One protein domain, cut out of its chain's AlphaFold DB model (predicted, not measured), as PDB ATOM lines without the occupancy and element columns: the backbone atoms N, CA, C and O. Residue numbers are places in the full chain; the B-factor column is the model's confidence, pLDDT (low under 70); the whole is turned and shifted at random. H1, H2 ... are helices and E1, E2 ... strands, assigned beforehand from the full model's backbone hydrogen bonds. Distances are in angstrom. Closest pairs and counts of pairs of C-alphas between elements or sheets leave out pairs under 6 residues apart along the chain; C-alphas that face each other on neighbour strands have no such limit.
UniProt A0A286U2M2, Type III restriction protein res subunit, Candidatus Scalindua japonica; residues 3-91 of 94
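This is residues 3 to 91 of the 94 residues of the protein "Type III restriction protein res subunit" of Candidatus Scalindua japonica (UniProt A0A286U2M2). Two small antiparallel sheets lie partly face to face with their strands crossed, a loose sandwich of E1, E7, E6, E5 and of E2, E3, E4. H1 bridges the two sheets along one side, and H2 packs on the face of the four-strand sheet that is turned away from H1. The printed part has 89 residues, with seven named strands and two named helices in the order E1 E2 E3 E4 H1 E5 E6 E7 H2, of mixed class. It is compact, with a radius of gyration of the C-alphas of 13.2 A, and spans 44 by 29 by 19 A.

E1, residues 3 to 5, begins at C-alpha 3 (20.410, -57.135, -8.869) and runs on into E2, residues 8 to 13, at 34 degrees. E3 holds residues 19 to 24. E4, residues 27 to 34, is 19.3 A long and bends by 63 degrees at residue 30. H1, residues 35 to 47, is 19.4 A long and begins at C-alpha 35 (32.642, -34.983, -19.910). E5 holds residues 50 to 55, E6 residues 60 to 65 and E7 residues 68 to 72. H2, residues 78 to 89, is 16.7 A long and ends at C-alpha 89 (32.053, -63.516, -12.484).

The larger sheet runs E1, E7, E6, E5. Within hydrogen-bond range are N 3 and O 71, 2.8 A, across the neighbours E1 and E7; N 63 and O 70, 2.8 A, across the neighbours E7 and E6; and N 62 and O 53, 2.8 A, across the neighbours E6 and E5. E5, E6 and E7 form a meander, each strand the antiparallel neighbour of the one before, and so do E2, E3 and E4. In the latter, N 11 and O 21, 2.8 A, and N 29 and O 22, 2.8 A, are within range; this sheet is strongly twisted. In the sandwich, two sheets face to face, the strands stand at 56 degrees; the closest C-alphas of E4 and E5 are those of Ser 29 and Met 53, 5.8 A. H1 stands up from both sheets, at heights of 9.3 A over the larger and 11.4 A over the smaller; with the smaller it makes two layers, a helix on one face. The closest C-alphas of H1 and E6 are those of Gln 45 and Phe 65, 4.8 A. H2, on the opposite face of the larger sheet, completes three layers, helices on both faces; its height is 9.4 A, and it runs slantwise to E7, at 52 degrees on the local plane. H1 and H2 are apart. Every O i to N i+4 pair is within range in H2, and 7 of 9 in H1.

The two C-alphas farthest apart, those of Phe 16 and Lys 91, are 44.8 A apart. The printed part has no cut, and its links are tight. Mean pLDDT of the printed part is 84.0; residues 14 to 16 and 88 to 91 are under 70.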
ATOM      1  N   ARG A   3      20.802 -56.577  -7.570       88.31
ATOM      2  CA  ARG A   3      20.410 -57.135  -8.869       88.31
ATOM      3  C   ARG A   3      21.175 -56.439  -9.985       88.31
ATOM      4  O   ARG A   3      21.484 -55.258  -9.887       88.31
ATOM      5  N   LYS A   4      21.459 -57.162 -11.068       87.56
ATOM      6  CA  LYS A   4      22.032 -56.561 -12.278       87.56
ATOM      7  C   LYS A   4      20.930 -55.836 -13.046       87.56
ATOM      8  O   LYS A   4      19.921 -56.446 -13.401       87.56
ATOM      9  N   GLU A   5      21.129 -54.554 -13.303       87.00
ATOM     10  CA  GLU A   5      20.220 -53.729 -14.086       87.00
ATOM     11  C   GLU A   5      20.612 -53.824 -15.564       87.00
ATOM     12  O   GLU A   5      21.730 -53.494 -15.951       87.00
ATOM     13  N   LYS A   6      19.702 -54.324 -16.403       82.44
ATOM     14  CA  LYS A   6      19.950 -54.477 -17.848       82.44
ATOM     15  C   LYS A   6      19.503 -53.256 -18.643       82.44
ATOM     16  O   LYS A   6      19.919 -53.097 -19.783       82.44
ATOM     17  N   LYS A   7      18.642 -52.415 -18.064       84.31
ATOM     18  CA  LYS A   7      18.049 -51.251 -18.737       84.31
ATOM     19  C   LYS A   7      18.785 -49.944 -18.435       84.31
ATOM     20  O   LYS A   7      18.238 -48.883 -18.716       84.31
ATOM     21  N   GLY A   8      19.962 -50.021 -17.812       85.19
ATOM     22  CA  GLY A   8      20.785 -48.862 -17.492       85.19
ATOM     23  C   GLY A   8      21.627 -48.415 -18.678       85.19
ATOM     24  O   GLY A   8      22.262 -49.237 -19.335       85.19
ATOM     25  N   ASN A   9      21.632 -47.116 -18.947       88.19
ATOM     26  CA  ASN A   9      22.419 -46.492 -20.001       88.19
ATOM     27  C   ASN A   9      22.775 -45.046 -19.635       88.19
ATOM     28  O   ASN A   9      22.078 -44.390 -18.868       88.19
ATOM     29  N   PHE A  10      23.869 -44.526 -20.190       87.50
ATOM     30  CA  PHE A  10      24.184 -43.100 -20.104       87.50
ATOM     31  C   PHE A  10      23.724 -42.401 -21.379       87.50
ATOM     32  O   PHE A  10      24.107 -42.791 -22.479       87.50
ATOM     33  N   ILE A  11      22.914 -41.361 -21.223       87.88
ATOM     34  CA  ILE A  11      22.451 -40.509 -22.311       87.88
ATOM     35  C   ILE A  11      23.360 -39.284 -22.367       87.88
ATOM     36  O   ILE A  11      23.620 -38.643 -21.345       87.88
ATOM     37  N   GLN A  12      23.840 -38.965 -23.565       87.19
ATOM     38  CA  GLN A  12      24.545 -37.720 -23.840       87.19
ATOM     39  C   GLN A  12      23.536 -36.652 -24.268       87.19
ATOM     40  O   GLN A  12      22.699 -36.892 -25.133       87.19
ATOM     41  N   SER A  13      23.601 -35.478 -23.648       76.56
ATOM     42  CA  SER A  13      22.701 -34.354 -23.896       76.56
ATOM     43  C   SER A  13      23.487 -33.046 -23.931       76.56
ATOM     44  O   SER A  13      24.278 -32.768 -23.027       76.56
ATOM     45  N   GLY A  14      23.259 -32.241 -24.969       68.75
ATOM     46  CA  GLY A  14      23.750 -30.868 -25.071       68.75
ATOM     47  C   GLY A  14      24.253 -30.504 -26.466       68.75
ATOM     48  O   GLY A  14      25.053 -31.228 -27.047       68.75
ATOM     49  N   THR A  15      23.804 -29.355 -26.969       65.94
ATOM     50  CA  THR A  15      24.225 -28.767 -28.251       65.94
ATOM     51  C   THR A  15      25.550 -28.004 -28.151       65.94
ATOM     52  O   THR A  15      26.320 -28.018 -29.100       65.94
ATOM     53  N   PHE A  16      25.854 -27.397 -26.994       64.12
ATOM     54  CA  PHE A  16      27.106 -26.652 -26.752       64.12
ATOM     55  C   PHE A  16      28.029 -27.282 -25.694       64.12
ATOM     56  O   PHE A  16      29.244 -27.133 -25.766       64.12
ATOM     57  N   SER A  17      27.487 -28.007 -24.708       72.44
ATOM     58  CA  SER A  17      28.292 -28.748 -23.727       72.44
ATOM     59  C   SER A  17      27.754 -30.164 -23.580       72.44
ATOM     60  O   SER A  17      26.619 -30.332 -23.130       72.44
ATOM     61  N   THR A  18      28.555 -31.178 -23.899       80.56
ATOM     62  CA  THR A  18      28.155 -32.574 -23.707       80.56
ATOM     63  C   THR A  18      28.019 -32.879 -22.217       80.56
ATOM     64  O   THR A  18      29.007 -32.894 -21.472       80.56
ATOM     65  N   LYS A  19      26.787 -33.129 -21.773       86.69
ATOM     66  CA  LYS A  19      26.473 -33.623 -20.434       86.69
ATOM     67  C   LYS A  19      26.033 -35.075 -20.522       86.69
ATOM     68  O   LYS A  19      25.337 -35.469 -21.449       86.69
ATOM     69  N   TYR A  20      26.439 -35.859 -19.540       88.19
ATOM     70  CA  TYR A  20      26.141 -37.274 -19.425       88.19
ATOM     71  C   TYR A  20      25.165 -37.454 -18.269       88.19
ATOM     72  O   TYR A  20      25.424 -36.997 -17.155       88.19
ATOM     73  N   GLN A  21      24.037 -38.104 -18.528       88.81
ATOM     74  CA  GLN A  21      23.048 -38.437 -17.509       88.81
ATOM     75  C   GLN A  21      22.785 -39.929 -17.522       88.81
ATOM     76  O   GLN A  21      22.604 -40.524 -18.580       88.81
ATOM     77  N   PHE A  22      22.744 -40.533 -16.342       87.94
ATOM     78  CA  PHE A  22      22.320 -41.918 -16.231       87.94
ATOM     79  C   PHE A  22      20.810 -42.023 -16.443       87.94
ATOM     80  O   PHE A  22      20.045 -41.228 -15.899       87.94
ATOM     81  N   SER A  23      20.377 -43.007 -17.216       86.94
ATOM     82  CA  SER A  23      18.984 -43.351 -17.442       86.94
ATOM     83  C   SER A  23      18.765 -44.833 -17.174       86.94
ATOM     84  O   SER A  23      19.624 -45.671 -17.435       86.94
ATOM     85  N   VAL A  24      17.604 -45.139 -16.604       86.44
ATOM     86  CA  VAL A  24      17.111 -46.492 -16.367       86.44
ATOM     87  C   VAL A  24      15.655 -46.542 -16.808       86.44
ATOM     88  O   VAL A  24      14.745 -46.049 -16.134       86.44
ATOM     89  N   GLY A  25      15.421 -47.118 -17.987       82.56
ATOM     90  CA  GLY A  25      14.090 -47.178 -18.592       82.56
ATOM     91  C   GLY A  25      13.455 -45.790 -18.751       82.56
ATOM     92  O   GLY A  25      13.901 -44.993 -19.564       82.56
ATOM     93  N   LYS A  26      12.393 -45.502 -17.981       79.50
ATOM     94  CA  LYS A  26      11.689 -44.202 -17.997       79.50
ATOM     95  C   LYS A  26      12.245 -43.182 -16.993       79.50
ATOM     96  O   LYS A  26      11.779 -42.049 -16.961       79.50
ATOM     97  N   LYS A  27      13.187 -43.580 -16.133       81.56
ATOM     98  CA  LYS A  27      13.783 -42.705 -15.117       81.56
ATOM     99  C   LYS A  27      15.114 -42.157 -15.617       81.56
ATOM    100  O   LYS A  27      15.910 -42.884 -16.206       81.56
ATOM    101  N   ILE A  28      15.358 -40.882 -15.352       83.50
ATOM    102  CA  ILE A  28      16.626 -40.213 -15.646       83.50
ATOM    103  C   ILE A  28      17.163 -39.670 -14.326       83.50
ATOM    104  O   ILE A  28      16.421 -39.083 -13.539       83.50
ATOM    105  N   SER A  29      18.447 -39.892 -14.079       81.94
ATOM    106  CA  SER A  29      19.145 -39.326 -12.937       81.94
ATOM    107  C   SER A  29      19.175 -37.804 -13.053       81.94
ATOM    108  O   SER A  29      19.498 -37.232 -14.101       81.94
ATOM    109  N   GLN A  30      18.865 -37.137 -11.945       77.38
ATOM    110  CA  GLN A  30      18.977 -35.682 -11.846       77.38
ATOM    111  C   GLN A  30      20.440 -35.223 -11.932       77.38
ATOM    112  O   GLN A  30      20.716 -34.091 -12.331       77.38
ATOM    113  N   THR A  31      21.389 -36.109 -11.619       79.88
ATOM    114  CA  THR A  31      22.817 -35.814 -11.677       79.88
ATOM    115  C   THR A  31      23.284 -35.710 -13.127       79.88
ATOM    116  O   THR A  31      23.304 -36.688 -13.875       79.88
ATOM    117  N   LYS A  32      23.700 -34.503 -13.519       84.75
ATOM    118  CA  LYS A  32      24.342 -34.230 -14.809       84.75
ATOM    119  C   LYS A  32      25.852 -34.249 -14.628       84.75
ATOM    120  O   LYS A  32      26.404 -33.417 -13.907       84.75
ATOM    121  N   LEU A  33      26.524 -35.176 -15.294       86.00
ATOM    122  CA  LEU A  33      27.979 -35.252 -15.316       86.00
ATOM    123  C   LEU A  33      28.509 -34.469 -16.516       86.00
ATOM    124  O   LEU A  33      27.984 -34.570 -17.622       86.00
ATOM    125  N   SER A  34      29.556 -33.676 -16.313       87.38
ATOM    126  CA  SER A  34      30.339 -33.143 -17.428       87.38
ATOM    127  C   SER A  34      31.194 -34.253 -18.042       87.38
ATOM    128  O   SER A  34      31.427 -35.280 -17.404       87.38
ATOM    129  N   LYS A  35      31.721 -34.037 -19.253       86.12
ATOM    130  CA  LYS A  35      32.642 -34.983 -19.910       86.12
ATOM    131  C   LYS A  35      33.807 -35.409 -19.004       86.12
ATOM    132  O   LYS A  35      34.099 -36.594 -18.912       86.12
ATOM    133  N   SER A  36      34.420 -34.462 -18.289       87.75
ATOM    134  CA  SER A  36      35.509 -34.755 -17.346       87.75
ATOM    135  C   SER A  36      35.047 -35.662 -16.198       87.75
ATOM    136  O   SER A  36      35.615 -36.731 -15.997       87.75
ATOM    137  N   LYS A  37      33.937 -35.317 -15.523       87.62
ATOM    138  CA  LYS A  37      33.382 -36.146 -14.437       87.62
ATOM    139  C   LYS A  37      32.967 -37.537 -14.913       87.62
ATOM    140  O   LYS A  37      33.154 -38.505 -14.186       87.62
ATOM    141  N   TYR A  38      32.413 -37.639 -16.120       87.94
ATOM    142  CA  TYR A  38      32.058 -38.917 -16.724       87.94
ATOM    143  C   TYR A  38      33.300 -39.778 -16.986       87.94
ATOM    144  O   TYR A  38      33.318 -40.941 -16.602       87.94
ATOM    145  N   ASN A  39      34.363 -39.198 -17.547       88.81
ATOM    146  CA  ASN A  39      35.623 -39.909 -17.761       88.81
ATOM    147  C   ASN A  39      36.256 -40.373 -16.443       88.81
ATOM    148  O   ASN A  39      36.680 -41.522 -16.351       88.81
ATOM    149  N   SER A  40      36.276 -39.525 -15.410       90.38
ATOM    150  CA  SER A  40      36.745 -39.927 -14.078       90.38
ATOM    151  C   SER A  40      35.904 -41.068 -13.512       90.38
ATOM    152  O   SER A  40      36.447 -42.052 -13.023       90.38
ATOM    153  N   LEU A  41      34.579 -40.990 -13.645       90.06
ATOM    154  CA  LEU A  41      33.677 -42.056 -13.223       90.06
ATOM    155  C   LEU A  41      33.946 -43.368 -13.972       90.06
ATOM    156  O   LEU A  41      33.963 -44.423 -13.344       90.06
ATOM    157  N   LEU A  42      34.212 -43.314 -15.280       88.38
ATOM    158  CA  LEU A  42      34.583 -44.483 -16.080       88.38
ATOM    159  C   LEU A  42      35.907 -45.120 -15.647       88.38
ATOM    160  O   LEU A  42      36.073 -46.326 -15.824       88.38
ATOM    161  N   GLN A  43      36.838 -44.341 -15.097       91.25
ATOM    162  CA  GLN A  43      38.080 -44.871 -14.539       91.25
ATOM    163  C   GLN A  43      37.842 -45.504 -13.166       91.25
ATOM    164  O   GLN A  43      38.240 -46.647 -12.951       91.25
ATOM    165  N   ILE A  44      37.131 -44.809 -12.272       90.69
ATOM    166  CA  ILE A  44      36.855 -45.290 -10.910       90.69
ATOM    167  C   ILE A  44      36.022 -46.576 -10.950       90.69
ATOM    168  O   ILE A  44      36.376 -47.547 -10.288       90.69
ATOM    169  N   GLN A  45      34.994 -46.645 -11.805       91.44
ATOM    170  CA  GLN A  45      34.106 -47.812 -11.908       91.44
ATOM    171  C   GLN A  45      34.799 -49.106 -12.360       91.44
ATOM    172  O   GLN A  45      34.224 -50.188 -12.244       91.44
ATOM    173  N   ARG A  46      36.030 -49.026 -12.884       88.19
ATOM    174  CA  ARG A  46      36.841 -50.215 -13.190       88.19
ATOM    175  C   ARG A  46      37.412 -50.859 -11.929       88.19
ATOM    176  O   ARG A  46      37.600 -52.077 -11.915       88.19
ATOM    177  N   LEU A  47      37.685 -50.048 -10.909       89.38
ATOM    178  CA  LEU A  47      38.316 -50.449  -9.654       89.38
ATOM    179  C   LEU A  47      37.274 -50.692  -8.560       89.38
ATOM    180  O   LEU A  47      37.295 -51.748  -7.921       89.38
ATOM    181  N   ASP A  48      36.324 -49.765  -8.416       89.56
ATOM    182  CA  ASP A  48      35.337 -49.759  -7.338       89.56
ATOM    183  C   ASP A  48      33.933 -49.385  -7.830       89.56
ATOM    184  O   ASP A  48      33.798 -48.560  -8.734       89.56
ATOM    185  N   PRO A  49      32.860 -49.979  -7.275       91.50
ATOM    186  CA  PRO A  49      31.499 -49.626  -7.659       91.50
ATOM    187  C   PRO A  49      31.174 -48.167  -7.346       91.50
ATOM    188  O   PRO A  49      31.254 -47.732  -6.203       91.50
ATOM    189  N   VAL A  50      30.717 -47.422  -8.351       90.69
ATOM    190  CA  VAL A  50      30.366 -46.006  -8.193       90.69
ATOM    191  C   VAL A  50      28.857 -45.839  -8.148       90.69
ATOM    192  O   VAL A  50      28.139 -46.316  -9.029       90.69
ATOM    193  N   LYS A  51      28.363 -45.120  -7.140       89.94
ATOM    194  CA  LYS A  51      26.948 -44.755  -7.023       89.94
ATOM    195  C   LYS A  51      26.605 -43.662  -8.038       89.94
ATOM    196  O   LYS A  51      27.188 -42.582  -8.013       89.94
ATOM    197  N   ILE A  52      25.652 -43.939  -8.924       89.12
ATOM    198  CA  ILE A  52      25.279 -43.052 -10.047       89.12
ATOM    199  C   ILE A  52      23.890 -42.437  -9.904       89.12
ATOM    200  O   ILE A  52      23.585 -41.424 -10.537       89.12
ATOM    201  N   MET A  53      23.029 -43.057  -9.099       87.94
ATOM    202  CA  MET A  53      21.674 -42.583  -8.854       87.94
ATOM    203  C   MET A  53      21.141 -43.166  -7.548       87.94
ATOM    204  O   MET A  53      21.442 -44.305  -7.200       87.94
ATOM    205  N   THR A  54      20.312 -42.398  -6.853       86.50
ATOM    206  CA  THR A  54      19.536 -42.849  -5.699       86.50
ATOM    207  C   THR A  54      18.083 -42.441  -5.878       86.50
ATOM    208  O   THR A  54      17.773 -41.379  -6.412       86.50
ATOM    209  N   ASP A  55      17.178 -43.310  -5.457       84.19
ATOM    210  CA  ASP A  55      15.743 -43.074  -5.408       84.19
ATOM    211  C   ASP A  55      15.314 -43.180  -3.948       84.19
ATOM    212  O   ASP A  55      15.149 -44.279  -3.412       84.19
ATOM    213  N   GLN A  56      15.173 -42.018  -3.307       76.62
ATOM    214  CA  GLN A  56      14.767 -41.902  -1.906       76.62
ATOM    215  C   GLN A  56      13.350 -42.439  -1.669       76.62
ATOM    216  O   GLN A  56      13.086 -42.984  -0.605       76.62
ATOM    217  N   GLN A  57      12.453 -42.363  -2.661       77.69
ATOM    218  CA  GLN A  57      11.071 -42.829  -2.497       77.69
ATOM    219  C   GLN A  57      10.980 -44.350  -2.378       77.69
ATOM    220  O   GLN A  57      10.085 -44.872  -1.721       77.69
ATOM    221  N   LYS A  58      11.879 -45.074  -3.053       77.81
ATOM    222  CA  LYS A  58      11.881 -46.546  -3.072       77.81
ATOM    223  C   LYS A  58      13.063 -47.162  -2.334       77.81
ATOM    224  O   LYS A  58      13.216 -48.378  -2.400       77.81
ATOM    225  N   ASN A  59      13.880 -46.331  -1.687       81.06
ATOM    226  CA  ASN A  59      15.150 -46.695  -1.069       81.06
ATOM    227  C   ASN A  59      16.025 -47.564  -1.992       81.06
ATOM    228  O   ASN A  59      16.463 -48.653  -1.624       81.06
ATOM    229  N   ARG A  60      16.197 -47.121  -3.246       86.75
ATOM    230  CA  ARG A  60      16.983 -47.841  -4.257       86.75
ATOM    231  C   ARG A  60      18.199 -47.045  -4.680       86.75
ATOM    232  O   ARG A  60      18.078 -45.868  -5.006       86.75
ATOM    233  N   SER A  61      19.344 -47.702  -4.759       90.25
ATOM    234  CA  SER A  61      20.581 -47.122  -5.268       90.25
ATOM    235  C   SER A  61      21.002 -47.838  -6.544       90.25
ATOM    236  O   SER A  61      20.981 -49.065  -6.612       90.25
ATOM    237  N   TRP A  62      21.414 -47.077  -7.552       90.31
ATOM    238  CA  TRP A  62      22.068 -47.613  -8.738       90.31
ATOM    239  C   TRP A  62      23.564 -47.385  -8.661       90.31
ATOM    240  O   TRP A  62      24.044 -46.307  -8.298       90.31
ATOM    241  N   TRP A  63      24.274 -48.413  -9.088       91.75
ATOM    242  CA  TRP A  63      25.716 -48.501  -9.076       91.75
ATOM    243  C   TRP A  63      26.208 -48.914 -10.459       91.75
ATOM    244  O   TRP A  63      25.540 -49.674 -11.164       91.75
ATOM    245  N   ILE A  64      27.385 -48.432 -10.835       90.69
ATOM    246  CA  ILE A  64      28.125 -48.905 -12.002       90.69
ATOM    247  C   ILE A  64      29.425 -49.553 -11.548       90.69
ATOM    248  O   ILE A  64      30.124 -49.017 -10.691       90.69
ATOM    249  N   PHE A  65      29.733 -50.711 -12.118       91.38
ATOM    250  CA  PHE A  65      30.988 -51.404 -11.875       91.38
ATOM    251  C   PHE A  65      31.351 -52.299 -13.061       91.38
ATOM    252  O   PHE A  65      30.545 -53.137 -13.478       91.38
ATOM    253  N   GLN A  66      32.571 -52.145 -13.577       88.75
ATOM    254  CA  GLN A  66      33.111 -52.881 -14.726       88.75
ATOM    255  C   GLN A  66      32.142 -52.934 -15.919       88.75
ATOM    256  O   GLN A  66      31.821 -54.009 -16.430       88.75
ATOM    257  N   ASP A  67      31.632 -51.763 -16.304       85.12
ATOM    258  CA  ASP A  67      30.669 -51.531 -17.390       85.12
ATOM    259  C   ASP A  67      29.304 -52.218 -17.183       85.12
ATOM    260  O   ASP A  67      28.457 -52.263 -18.075       85.12
ATOM    261  N   GLY A  68      29.061 -52.747 -15.981       88.69
ATOM    262  CA  GLY A  68      27.785 -53.298 -15.553       88.69
ATOM    263  C   GLY A  68      27.008 -52.317 -14.686       88.69
ATOM    264  O   GLY A  68      27.580 -51.635 -13.840       88.69
ATOM    265  N   PHE A  69      25.687 -52.304 -14.849       90.94
ATOM    266  CA  PHE A  69      24.784 -51.579 -13.962       90.94
ATOM    267  C   PHE A  69      24.186 -52.522 -12.925       90.94
ATOM    268  O   PHE A  69      23.795 -53.653 -13.231       90.94
ATOM    269  N   TYR A  70      24.087 -52.040 -11.696       90.44
ATOM    270  CA  TYR A  70      23.547 -52.775 -10.564       90.44
ATOM    271  C   TYR A  70      22.555 -51.895  -9.820       90.44
ATOM    272  O   TYR A  70      22.740 -50.687  -9.715       90.44
ATOM    273  N   ILE A  71      21.496 -52.511  -9.318       90.19
ATOM    274  CA  ILE A  71      20.497 -51.879  -8.470       90.19
ATOM    275  C   ILE A  71      20.470 -52.586  -7.122       90.19
ATOM    276  O   ILE A  71      20.617 -53.805  -7.021       90.19
ATOM    277  N   GLU A  72      20.307 -51.785  -6.091       89.50
ATOM    278  CA  GLU A  72      20.419 -52.146  -4.695       89.50
ATOM    279  C   GLU A  72      19.211 -51.536  -3.965       89.50
ATOM    280  O   GLU A  72      18.816 -50.420  -4.291       89.50
ATOM    281  N   ASN A  73      18.568 -52.284  -3.058       86.56
ATOM    282  CA  ASN A  73      17.268 -51.912  -2.465       86.56
ATOM    283  C   ASN A  73      17.211 -52.047  -0.924       86.56
ATOM    284  O   ASN A  73      16.126 -52.043  -0.353       86.56
ATOM    285  N   GLU A  74      18.339 -52.299  -0.265       79.81
ATOM    286  CA  GLU A  74      18.458 -52.634   1.165       79.81
ATOM    287  C   GLU A  74      19.466 -51.745   1.923       79.81
ATOM    288  O   GLU A  74      19.794 -52.040   3.066       79.81
ATOM    289  N   GLY A  75      19.968 -50.661   1.326       77.25
ATOM    290  CA  GLY A  75      21.013 -49.825   1.925       77.25
ATOM    291  C   GLY A  75      22.402 -50.478   1.948       77.25
ATOM    292  O   GLY A  75      23.225 -50.143   2.794       77.25
ATOM    293  N   MET A  76      22.676 -51.417   1.042       80.88
ATOM    294  CA  MET A  76      23.968 -52.100   0.942       80.88
ATOM    295  C   MET A  76      25.092 -51.145   0.507       80.88
ATOM    296  O   MET A  76      24.883 -50.186  -0.243       80.88
ATOM    297  N   THR A  77      26.313 -51.448   0.945       84.94
ATOM    298  CA  THR A  77      27.511 -50.656   0.649       84.94
ATOM    299  C   THR A  77      28.150 -51.043  -0.688       84.94
ATOM    300  O   THR A  77      27.827 -52.069  -1.296       84.94
ATOM    301  N   GLU A  78      29.101 -50.227  -1.140       86.38
ATOM    302  CA  GLU A  78      29.923 -50.493  -2.326       86.38
ATOM    303  C   GLU A  78      30.620 -51.861  -2.268       86.38
ATOM    304  O   GLU A  78      30.616 -52.591  -3.258       86.38
ATOM    305  N   SER A  79      31.118 -52.273  -1.096       87.25
ATOM    306  CA  SER A  79      31.759 -53.576  -0.886       87.25
ATOM    307  C   SER A  79      30.821 -54.737  -1.205       87.25
ATOM    308  O   SER A  79      31.225 -55.703  -1.853       87.25
ATOM    309  N   ASN A  80      29.547 -54.629  -0.827       87.88
ATOM    310  CA  ASN A  80      28.543 -55.654  -1.101       87.88
ATOM    311  C   ASN A  80      28.231 -55.730  -2.604       87.88
ATOM    312  O   ASN A  80      28.102 -56.824  -3.157       87.88
ATOM    313  N   VAL A  81      28.159 -54.580  -3.286       87.69
ATOM    314  CA  VAL A  81      27.988 -54.515  -4.749       87.69
ATOM    315  C   VAL A  81      29.191 -55.123  -5.463       87.69
ATOM    316  O   VAL A  81      29.013 -55.924  -6.383       87.69
ATOM    317  N   LYS A  82      30.407 -54.813  -5.002       89.31
ATOM    318  CA  LYS A  82      31.658 -55.371  -5.523       89.31
ATOM    319  C   LYS A  82      31.677 -56.889  -5.365       89.31
ATOM    320  O   LYS A  82      31.879 -57.598  -6.346       89.31
ATOM    321  N   ALA A  83      31.379 -57.390  -4.167       88.25
ATOM    322  CA  ALA A  83      31.303 -58.820  -3.882       88.25
ATOM    323  C   ALA A  83      30.250 -59.528  -4.749       88.25
ATOM    324  O   ALA A  83      30.529 -60.587  -5.306       88.25
ATOM    325  N   PHE A  84      29.069 -58.933  -4.944       87.75
ATOM    326  CA  PHE A  84      28.028 -59.489  -5.814       87.75
ATOM    327  C   PHE A  84      28.456 -59.540  -7.289       87.75
ATOM    328  O   PHE A  84      28.231 -60.537  -7.982       87.75
ATOM    329  N   ALA A  85      29.074 -58.468  -7.788       85.81
ATOM    330  CA  ALA A  85      29.534 -58.386  -9.169       85.81
ATOM    331  C   ALA A  85      30.697 -59.354  -9.452       85.81
ATOM    332  O   ALA A  85      30.700 -60.033 -10.481       85.81
ATOM    333  N   LEU A  86      31.652 -59.462  -8.521       85.31
ATOM    334  CA  LEU A  86      32.787 -60.383  -8.613       85.31
ATOM    335  C   LEU A  86      32.363 -61.844  -8.396       85.31
ATOM    336  O   LEU A  86      32.774 -62.718  -9.155       85.31
ATOM    337  N   GLY A  87      31.480 -62.112  -7.432       76.56
ATOM    338  CA  GLY A  87      30.949 -63.450  -7.158       76.56
ATOM    339  C   GLY A  87      30.166 -64.033  -8.338       76.56
ATOM    340  O   GLY A  87      30.274 -65.223  -8.627       76.56
ATOM    341  N   ASN A  88      29.457 -63.193  -9.100       62.41
ATOM    342  CA  ASN A  88      28.815 -63.614 -10.349       62.41
ATOM    343  C   ASN A  88      29.804 -63.849 -11.505       62.41
ATOM    344  O   ASN A  88      29.498 -64.639 -12.396       62.41
ATOM    345  N   ARG A  89      30.987 -63.216 -11.506       56.44
ATOM    346  CA  ARG A  89      32.053 -63.516 -12.484       56.44
ATOM    347  C   ARG A  89      32.715 -64.876 -12.230       56.44
ATOM    348  O   ARG A  89      33.176 -65.494 -13.184       56.44
ATOM    349  N   GLY A  90      32.707 -65.357 -10.984       49.12
ATOM    350  CA  GLY A  90      33.269 -66.655 -10.590       49.12
ATOM    351  C   GLY A  90      32.463 -67.883 -11.036       49.12
ATOM    352  O   GLY A  90      33.001 -68.983 -11.048       49.12
ATOM    353  N   LYS A  91      31.204 -67.725 -11.476       50.53
ATOM    354  CA  LYS A  91      30.397 -68.818 -12.060       50.53
ATOM    355  C   LYS A  91      30.614 -68.997 -13.571       50.53
ATOM    356  O   LYS A  91      29.696 -69.375 -14.292       50.53
TER     357      LYS A  91